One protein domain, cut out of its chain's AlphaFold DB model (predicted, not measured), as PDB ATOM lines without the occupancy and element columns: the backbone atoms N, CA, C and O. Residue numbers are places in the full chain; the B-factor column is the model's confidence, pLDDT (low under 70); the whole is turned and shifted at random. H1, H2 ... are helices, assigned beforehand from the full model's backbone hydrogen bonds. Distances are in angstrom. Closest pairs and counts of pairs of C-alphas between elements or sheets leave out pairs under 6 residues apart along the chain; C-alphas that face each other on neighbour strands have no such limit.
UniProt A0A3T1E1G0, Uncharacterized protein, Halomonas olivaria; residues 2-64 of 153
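Overview. This is residues 2 to 64 of the 153 residues of an uncharacterized protein of Halomonas olivaria (UniProt A0A3T1E1G0). Little regular structure is here: two helices, the longer H2 and the short H1, lie side by side and run opposite ways, amid long loops. After H2 the chain folds back, and residues 57 to 63 return along it; residues 2 to 16 loop in before H1. The printed part has 63 residues, 22 of them in named helices, H1 then H2, with no named strand: all helix. It is compact, radius of gyration of the C-alphas 11.5 A, spanning 32 by 21 by 21 A.

Along the chain. Find C-alpha 31 at (70.245, -7.338, 148.657); from there H2, residues 31 to 45, runs 20.4 A to C-alpha 45 at (55.259, -19.728, 154.706). Then find C-alpha 17 at (59.609, -15.841, 164.300), where H1, residues 17 to 23, begins.

Arrangement. Look at residues 38 to 42 of H2, which alone touch H1, only just, with 3 pairs of C-alphas within 8 A. The closest C-alphas, of Phe 22 and Ala 38, are 7.2 A apart. This helical hairpin has a shallow tilt of 15 degrees, opposite ways. In H2 every O i to N i+4 pair is within hydrogen-bond range; in H1 0 of 3 are, but 4 of 4 O i to N i+3 pairs.

Size, cuts and confidence. The C-alphas of Val 2 and Phe 26, the two farthest apart, are 35.1 A apart. The printed part has no cut, the H1 to H2 link is short, and no printed residue is under 70 in pLDDT.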
ATOM      1  N   VAL A   2      47.282   4.992 159.183       93.19
ATOM      2  CA  VAL A   2      48.045   5.032 157.927       93.19
ATOM      3  C   VAL A   2      47.626   3.837 157.083       93.19
ATOM      4  O   VAL A   2      47.327   2.787 157.650       93.19
ATOM      5  N   ASP A   3      47.612   3.996 155.764       95.38
ATOM      6  CA  ASP A   3      47.188   2.938 154.837       95.38
ATOM      7  C   ASP A   3      48.353   2.035 154.402       95.38
ATOM      8  O   ASP A   3      48.160   0.867 154.080       95.38
ATOM      9  N   ILE A   4      49.582   2.569 154.405       96.31
ATOM     10  CA  ILE A   4      50.808   1.862 154.013       96.31
ATOM     11  C   ILE A   4      51.916   2.210 155.008       96.31
ATOM     12  O   ILE A   4      52.080   3.368 155.394       96.31
ATOM     13  N   SER A   5      52.700   1.208 155.410       94.81
ATOM     14  CA  SER A   5      53.866   1.393 156.277       94.81
ATOM     15  C   SER A   5      55.040   0.523 155.840       94.81
ATOM     16  O   SER A   5      54.843  -0.550 155.272       94.81
ATOM     17  N   TRP A   6      56.253   0.975 156.153       94.62
ATOM     18  CA  TRP A   6      57.482   0.196 156.046       94.62
ATOM     19  C   TRP A   6      58.104   0.062 157.437       94.62
ATOM     20  O   TRP A   6      58.215   1.047 158.167       94.62
ATOM     21  N   THR A   7      58.482  -1.156 157.817       93.06
ATOM     22  CA  THR A   7      59.074  -1.449 159.125       93.06
ATOM     23  C   THR A   7      59.958  -2.692 159.052       93.06
ATOM     24  O   THR A   7      59.901  -3.451 158.085       93.06
ATOM     25  N   LEU A   8      60.763  -2.915 160.089       93.31
ATOM     26  CA  LEU A   8      61.529  -4.144 160.269       93.31
ATOM     27  C   LEU A   8      60.688  -5.139 161.071       93.31
ATOM     28  O   LEU A   8      60.242  -4.821 162.174       93.31
ATOM     29  N   LEU A   9      60.535  -6.365 160.566       93.56
ATOM     30  CA  LEU A   9      59.814  -7.434 161.274       93.56
ATOM     31  C   LEU A   9      60.439  -7.740 162.648       93.56
ATOM     32  O   LEU A   9      59.735  -8.027 163.617       93.56
ATOM     33  N   SER A  10      61.759  -7.579 162.764       91.19
ATOM     34  CA  SER A  10      62.517  -7.791 163.999       91.19
ATOM     35  C   SER A  10      62.247  -6.767 165.113       91.19
ATOM     36  O   SER A  10      62.589  -7.033 166.267       91.19
ATOM     37  N   TYR A  11      61.599  -5.627 164.826       91.12
ATOM     38  CA  TYR A  11      61.233  -4.627 165.845       91.12
ATOM     39  C   TYR A  11      60.008  -5.006 166.673       91.12
ATOM     40  O   TYR A  11      59.768  -4.399 167.716       91.12
ATOM     41  N   THR A  12      59.267  -6.029 166.254       89.06
ATOM     42  CA  THR A  12      58.185  -6.645 167.026       89.06
ATOM     43  C   THR A  12      58.585  -8.078 167.371       89.06
ATOM     44  O   THR A  12      58.187  -9.014 166.671       89.06
ATOM     45  N   PRO A  13      59.414  -8.284 168.411       82.38
ATOM     46  CA  PRO A  13      59.963  -9.601 168.687       82.38
ATOM     47  C   PRO A  13      58.864 -10.632 168.944       82.38
ATOM     48  O   PRO A  13      57.851 -10.317 169.561       82.38
ATOM     49  N   ASN A  14      59.102 -11.875 168.524       87.81
ATOM     50  CA  ASN A  14      58.160 -13.001 168.597       87.81
ATOM     51  C   ASN A  14      56.915 -12.892 167.691       87.81
ATOM     52  O   ASN A  14      56.152 -13.850 167.651       87.81
ATOM     53  N   ARG A  15      56.680 -11.778 166.975       91.31
ATOM     54  CA  ARG A  15      55.533 -11.667 166.051       91.31
ATOM     55  C   ARG A  15      55.772 -12.387 164.721       91.31
ATOM     56  O   ARG A  15      54.827 -12.935 164.171       91.31
ATOM     57  N   PHE A  16      57.012 -12.379 164.234       93.81
ATOM     58  CA  PHE A  16      57.412 -12.962 162.947       93.81
ATOM     59  C   PHE A  16      58.600 -13.925 163.118       93.81
ATOM     60  O   PHE A  16      59.672 -13.670 162.558       93.81
ATOM     61  N   PRO A  17      58.477 -14.982 163.941       91.88
ATOM     62  CA  PRO A  17      59.609 -15.841 164.300       91.88
ATOM     63  C   PRO A  17      60.258 -16.521 163.085       91.88
ATOM     64  O   PRO A  17      61.471 -16.695 163.059       91.88
ATOM     65  N   GLU A  18      59.491 -16.841 162.045       93.12
ATOM     66  CA  GLU A  18      59.998 -17.470 160.822       93.12
ATOM     67  C   GLU A  18      60.942 -16.541 160.046       93.12
ATOM     68  O   GLU A  18      61.909 -17.005 159.439       93.12
ATOM     69  N   SER A  19      60.723 -15.219 160.111       93.44
ATOM     70  CA  SER A  19      61.614 -14.247 159.457       93.44
ATOM     71  C   SER A  19      63.019 -14.230 160.058       93.44
ATOM     72  O   SER A  19      63.966 -13.855 159.369       93.44
ATOM     73  N   GLU A  20      63.199 -14.697 161.301       91.19
ATOM     74  CA  GLU A  20      64.509 -14.743 161.961       91.19
ATOM     75  C   GLU A  20      65.487 -15.718 161.281       91.19
ATOM     76  O   GLU A  20      66.697 -15.657 161.532       91.19
ATOM     77  N   ALA A  21      64.999 -16.584 160.384       90.88
ATOM     78  CA  ALA A  21      65.847 -17.367 159.493       90.88
ATOM     79  C   ALA A  21      66.752 -16.458 158.641       90.88
ATOM     80  O   ALA A  21      67.929 -16.761 158.474       90.88
ATOM     81  N   PHE A  22      66.249 -15.308 158.181       93.25
ATOM     82  CA  PHE A  22      66.996 -14.361 157.345       93.25
ATOM     83  C   PHE A  22      67.990 -13.490 158.127       93.25
ATOM     84  O   PHE A  22      68.876 -12.882 157.528       93.25
ATOM     85  N   ASP A  23      67.898 -13.486 159.457       89.94
ATOM     86  CA  ASP A  23      68.815 -12.771 160.348       89.94
ATOM     87  C   ASP A  23      70.051 -13.604 160.734       89.94
ATOM     88  O   ASP A  23      70.923 -13.118 161.464       89.94
ATOM     89  N   GLN A  24      70.137 -14.865 160.289       92.00
ATOM     90  CA  GLN A  24      71.241 -15.740 160.676       92.00
ATOM     91  C   GLN A  24      72.590 -15.228 160.143       92.00
ATOM     92  O   GLN A  24      72.691 -14.810 158.980       92.00
ATOM     93  N   PRO A  25      73.662 -15.295 160.959       88.81
ATOM     94  CA  PRO A  25      75.000 -14.933 160.514       88.81
ATOM     95  C   PRO A  25      75.394 -15.686 159.240       88.81
ATOM     96  O   PRO A  25      75.216 -16.897 159.146       88.81
ATOM     97  N   PHE A  26      75.969 -14.958 158.281       88.94
ATOM     98  CA  PHE A  26      76.476 -15.478 157.001       88.94
ATOM     99  C   PHE A  26      75.427 -16.015 156.012       88.94
ATOM    100  O   PHE A  26      75.821 -16.502 154.955       88.94
ATOM    101  N   LEU A  27      74.127 -15.892 156.301       91.50
ATOM    102  CA  LEU A  27      73.079 -16.286 155.358       91.50
ATOM    103  C   LEU A  27      72.856 -15.254 154.228       91.50
ATOM    104  O   LEU A  27      72.813 -15.665 153.066       91.50
ATOM    105  N   PRO A  28      72.740 -13.934 154.498       90.38
ATOM    106  CA  PRO A  28      72.489 -12.956 153.438       90.38
ATOM    107  C   PRO A  28      73.667 -12.827 152.464       90.38
ATOM    108  O   PRO A  28      74.825 -12.738 152.882       90.38
ATOM    109  N   THR A  29      73.374 -12.742 151.162       89.62
ATOM    110  CA  THR A  29      74.386 -12.643 150.091       89.62
ATOM    111  C   THR A  29      74.378 -11.269 149.420       89.62
ATOM    112  O   THR A  29      75.207 -10.415 149.733       89.62
ATOM    113  N   THR A  30      73.437 -11.022 148.512       93.06
ATOM    114  CA  THR A  30      73.157  -9.706 147.923       93.06
ATOM    115  C   THR A  30      71.786  -9.222 148.376       93.06
ATOM    116  O   THR A  30      70.935 -10.031 148.755       93.06
ATOM    117  N   GLY A  31      71.559  -7.904 148.340       92.75
ATOM    118  CA  GLY A  31      70.245  -7.338 148.657       92.75
ATOM    119  C   GLY A  31      69.153  -7.899 147.743       92.75
ATOM    120  O   GLY A  31      68.102  -8.294 148.225       92.75
ATOM    121  N   GLU A  32      69.435  -8.032 146.446       96.25
ATOM    122  CA  GLU A  32      68.505  -8.585 145.454       96.25
ATOM    123  C   GLU A  32      68.162 -10.055 145.726       96.25
ATOM    124  O   GLU A  32      67.001 -10.375 145.975       96.25
ATOM    125  N   ALA A  33      69.164 -10.942 145.759       96.94
ATOM    126  CA  ALA A  33      68.929 -12.378 145.907       96.94
ATOM    127  C   ALA A  33      68.282 -12.712 147.259       96.94
ATOM    128  O   ALA A  33      67.354 -13.518 147.326       96.94
ATOM    129  N   THR A  34      68.727 -12.051 148.334       96.56
ATOM    130  CA  THR A  34      68.145 -12.245 149.671       96.56
ATOM    131  C   THR A  34      66.713 -11.711 149.729       96.56
ATOM    132  O   THR A  34      65.870 -12.327 150.368       96.56
ATOM    133  N   SER A  35      66.405 -10.607 149.039       97.75
ATOM    134  CA  SER A  35      65.043 -10.060 148.996       97.75
ATOM    135  C   SER A  35      64.084 -10.934 148.199       97.75
ATOM    136  O   SER A  35      62.961 -11.137 148.645       97.75
ATOM    137  N   MET A  36      64.517 -11.486 147.061       97.94
ATOM    138  CA  MET A  36      63.707 -12.439 146.296       97.94
ATOM    139  C   MET A  36      63.358 -13.662 147.148       97.94
ATOM    140  O   MET A  36      62.187 -14.012 147.268       97.94
ATOM    141  N   ALA A  37      64.361 -14.242 147.818       97.62
ATOM    142  CA  ALA A  37      64.162 -15.374 148.717       97.62
ATOM    143  C   ALA A  37      63.266 -15.020 149.918       97.62
ATOM    144  O   ALA A  37      62.384 -15.797 150.273       97.62
ATOM    145  N   ALA A  38      63.451 -13.845 150.531       97.25
ATOM    146  CA  ALA A  38      62.627 -13.387 151.649       97.25
ATOM    147  C   ALA A  38      61.165 -13.176 151.237       97.25
ATOM    148  O   ALA A  38      60.258 -13.541 151.984       97.25
ATOM    149  N   HIS A  39      60.925 -12.620 150.048       97.56
ATOM    150  CA  HIS A  39      59.576 -12.403 149.541       97.56
ATOM    151  C   HIS A  39      58.861 -13.718 149.224       97.56
ATOM    152  O   HIS A  39      57.718 -13.913 149.641       97.56
ATOM    153  N   GLU A  40      59.538 -14.636 148.533       97.69
ATOM    154  CA  GLU A  40      59.010 -15.970 148.238       97.69
ATOM    155  C   GLU A  40      58.719 -16.741 149.532       97.69
ATOM    156  O   GLU A  40      57.621 -17.267 149.715       97.69
ATOM    157  N   PHE A  41      59.662 -16.734 150.479       97.06
ATOM    158  CA  PHE A  41      59.489 -17.396 151.768       97.06
ATOM    159  C   PHE A  41      58.306 -16.817 152.546       97.06
ATOM    160  O   PHE A  41      57.466 -17.564 153.042       97.06
ATOM    161  N   ALA A  42      58.194 -15.491 152.623       96.19
ATOM    162  CA  ALA A  42      57.113 -14.834 153.344       96.19
ATOM    163  C   ALA A  42      55.738 -15.136 152.735       96.19
ATOM    164  O   ALA A  42      54.796 -15.471 153.453       96.19
ATOM    165  N   THR A  43      55.622 -15.059 151.410       94.50
ATOM    166  CA  THR A  43      54.353 -15.307 150.709       94.50
ATOM    167  C   THR A  43      53.971 -16.785 150.671       94.50
ATOM    168  O   THR A  43      52.793 -17.081 150.493       94.50
ATOM    169  N   THR A  44      54.912 -17.702 150.906       95.62
ATOM    170  CA  THR A  44      54.655 -19.153 150.953       95.62
ATOM    171  C   THR A  44      54.440 -19.677 152.376       95.62
ATOM    172  O   THR A  44      53.624 -20.571 152.583       95.62
ATOM    173  N   HIS A  45      55.155 -19.133 153.366       95.69
ATOM    174  CA  HIS A  45      55.259 -19.728 154.706       95.69
ATOM    175  C   HIS A  45      54.811 -18.822 155.855       95.69
ATOM    176  O   HIS A  45      54.670 -19.307 156.970       95.69
ATOM    177  N   MET A  46      54.594 -17.524 155.620       95.38
ATOM    178  CA  MET A  46      54.306 -16.556 156.690       95.38
ATOM    179  C   MET A  46      52.924 -15.906 156.578       95.38
ATOM    180  O   MET A  46      52.670 -14.894 157.226       95.38
ATOM    181  N   GLN A  47      52.027 -16.457 155.757       92.69
ATOM    182  CA  GLN A  47      50.710 -15.869 155.484       92.69
ATOM    183  C   GLN A  47      49.912 -15.616 156.775       92.69
ATOM    184  O   GLN A  47      49.404 -14.512 156.967       92.69
ATOM    185  N   ASP A  48      49.911 -16.580 157.700       93.69
ATOM    186  CA  ASP A  48      49.233 -16.463 158.998       93.69
ATOM    187  C   ASP A  48      49.832 -15.349 159.875       93.69
ATOM    188  O   ASP A  48      49.115 -14.621 160.560       93.69
ATOM    189  N   ALA A  49      51.153 -15.144 159.822       92.44
ATOM    190  CA  ALA A  49      51.823 -14.098 160.601       92.44
ATOM    191  C   ALA A  49      51.415 -12.679 160.151       92.44
ATOM    192  O   ALA A  49      51.448 -11.731 160.950       92.44
ATOM    193  N   PHE A  50      51.000 -12.538 158.888       93.25
ATOM    194  CA  PHE A  50      50.514 -11.292 158.295       93.25
ATOM    195  C   PHE A  50      48.999 -11.093 158.425       93.25
ATOM    196  O   PHE A  50      48.470 -10.154 157.835       93.25
ATOM    197  N   GLU A  51      48.288 -11.899 159.222       93.06
ATOM    198  CA  GLU A  51      46.861 -11.681 159.473       93.06
ATOM    199  C   GLU A  51      46.581 -10.223 159.892       93.06
ATOM    200  O   GLU A  51      47.206  -9.679 160.810       93.06
ATOM    201  N   GLY A  52      45.642  -9.580 159.191       91.56
ATOM    202  CA  GLY A  52      45.259  -8.181 159.408       91.56
ATOM    203  C   GLY A  52      46.049  -7.149 158.595       91.56
ATOM    204  O   GLY A  52      45.703  -5.969 158.642       91.56
ATOM    205  N   VAL A  53      47.062  -7.556 157.823       92.81
ATOM    206  CA  VAL A  53      47.789  -6.688 156.882       92.81
ATOM    207  C   VAL A  53      48.001  -7.380 155.536       92.81
ATOM    208  O   VAL A  53      48.005  -8.600 155.432       92.81
ATOM    209  N   TYR A  54      48.197  -6.592 154.480       93.62
ATOM    210  CA  TYR A  54      48.543  -7.116 153.161       93.62
ATOM    211  C   TYR A  54      50.035  -6.876 152.877       93.62
ATOM    212  O   TYR A  54      50.435  -5.716 152.718       93.62
ATOM    213  N   PRO A  55      50.884  -7.920 152.827       93.88
ATOM    214  CA  PRO A  55      52.299  -7.745 152.529       93.88
ATOM    215  C   PRO A  55      52.493  -7.393 151.046       93.88
ATOM    216  O   PRO A  55      52.346  -8.240 150.171       93.88
ATOM    217  N   ILE A  56      52.854  -6.137 150.760       96.00
ATOM    218  CA  ILE A  56      53.184  -5.681 149.395       96.00
ATOM    219  C   ILE A  56      54.548  -6.229 148.962       96.00
ATOM    220  O   ILE A  56      54.708  -6.709 147.844       96.00
ATOM    221  N   ALA A  57      55.539  -6.150 149.852       96.75
ATOM    222  CA  ALA A  57      56.883  -6.667 149.638       96.75
ATOM    223  C   ALA A  57      57.514  -7.043 150.982       96.75
ATOM    224  O   ALA A  57      57.309  -6.359 151.985       96.75
ATOM    225  N   VAL A  58      58.317  -8.106 150.981       96.75
ATOM    226  CA  VAL A  58      59.171  -8.500 152.110       96.75
ATOM    227  C   VAL A  58      60.573  -8.645 151.552       96.75
ATOM    228  O   VAL A  58      60.774  -9.356 150.577       96.75
ATOM    229  N   PHE A  59      61.521  -7.904 152.109       96.62
ATOM    230  CA  PHE A  59      62.843  -7.752 151.517       96.62
ATOM    231  C   PHE A  59      63.905  -7.531 152.589       96.62
ATOM    232  O   PHE A  59      63.593  -7.256 153.749       96.62
ATOM    233  N   ALA A  60      65.167  -7.646 152.185       94.06
ATOM    234  CA  ALA A  60      66.325  -7.473 153.047       94.06
ATOM    235  C   ALA A  60      67.243  -6.374 152.500       94.06
ATOM    236  O   ALA A  60      67.334  -6.139 151.295       94.06
ATOM    237  N   HIS A  61      67.959  -5.705 153.399       93.38
ATOM    238  CA  HIS A  61      69.039  -4.801 153.016       93.38
ATOM    239  C   HIS A  61      70.285  -5.584 152.567       93.38
ATOM    240  O   HIS A  61      70.365  -6.808 152.709       93.38
ATOM    241  N   THR A  62      71.304  -4.885 152.060       91.38
ATOM    242  CA  THR A  62      72.607  -5.521 151.795       91.38
ATOM    243  C   THR A  62      73.229  -6.061 153.094       91.38
ATOM    244  O   THR A  62      72.858  -5.606 154.176       91.38
ATOM    245  N   PRO A  63      74.159  -7.040 153.066       91.12
ATOM    246  CA  PRO A  63      74.715  -7.585 154.303       91.12
ATOM    247  C   PRO A  63      75.265  -6.492 155.227       91.12
ATOM    248  O   PRO A  63      75.967  -5.582 154.774       91.12
ATOM    249  N   GLY A  64      74.987  -6.610 156.524       91.44
ATOM    250  CA  GLY A  64      75.442  -5.651 157.525       91.44
ATOM    251  C   GLY A  64      76.967  -5.529 157.593       91.44
ATOM    252  O   GLY A  64      77.718  -6.396 157.129       91.44
TER     253      GLY A  64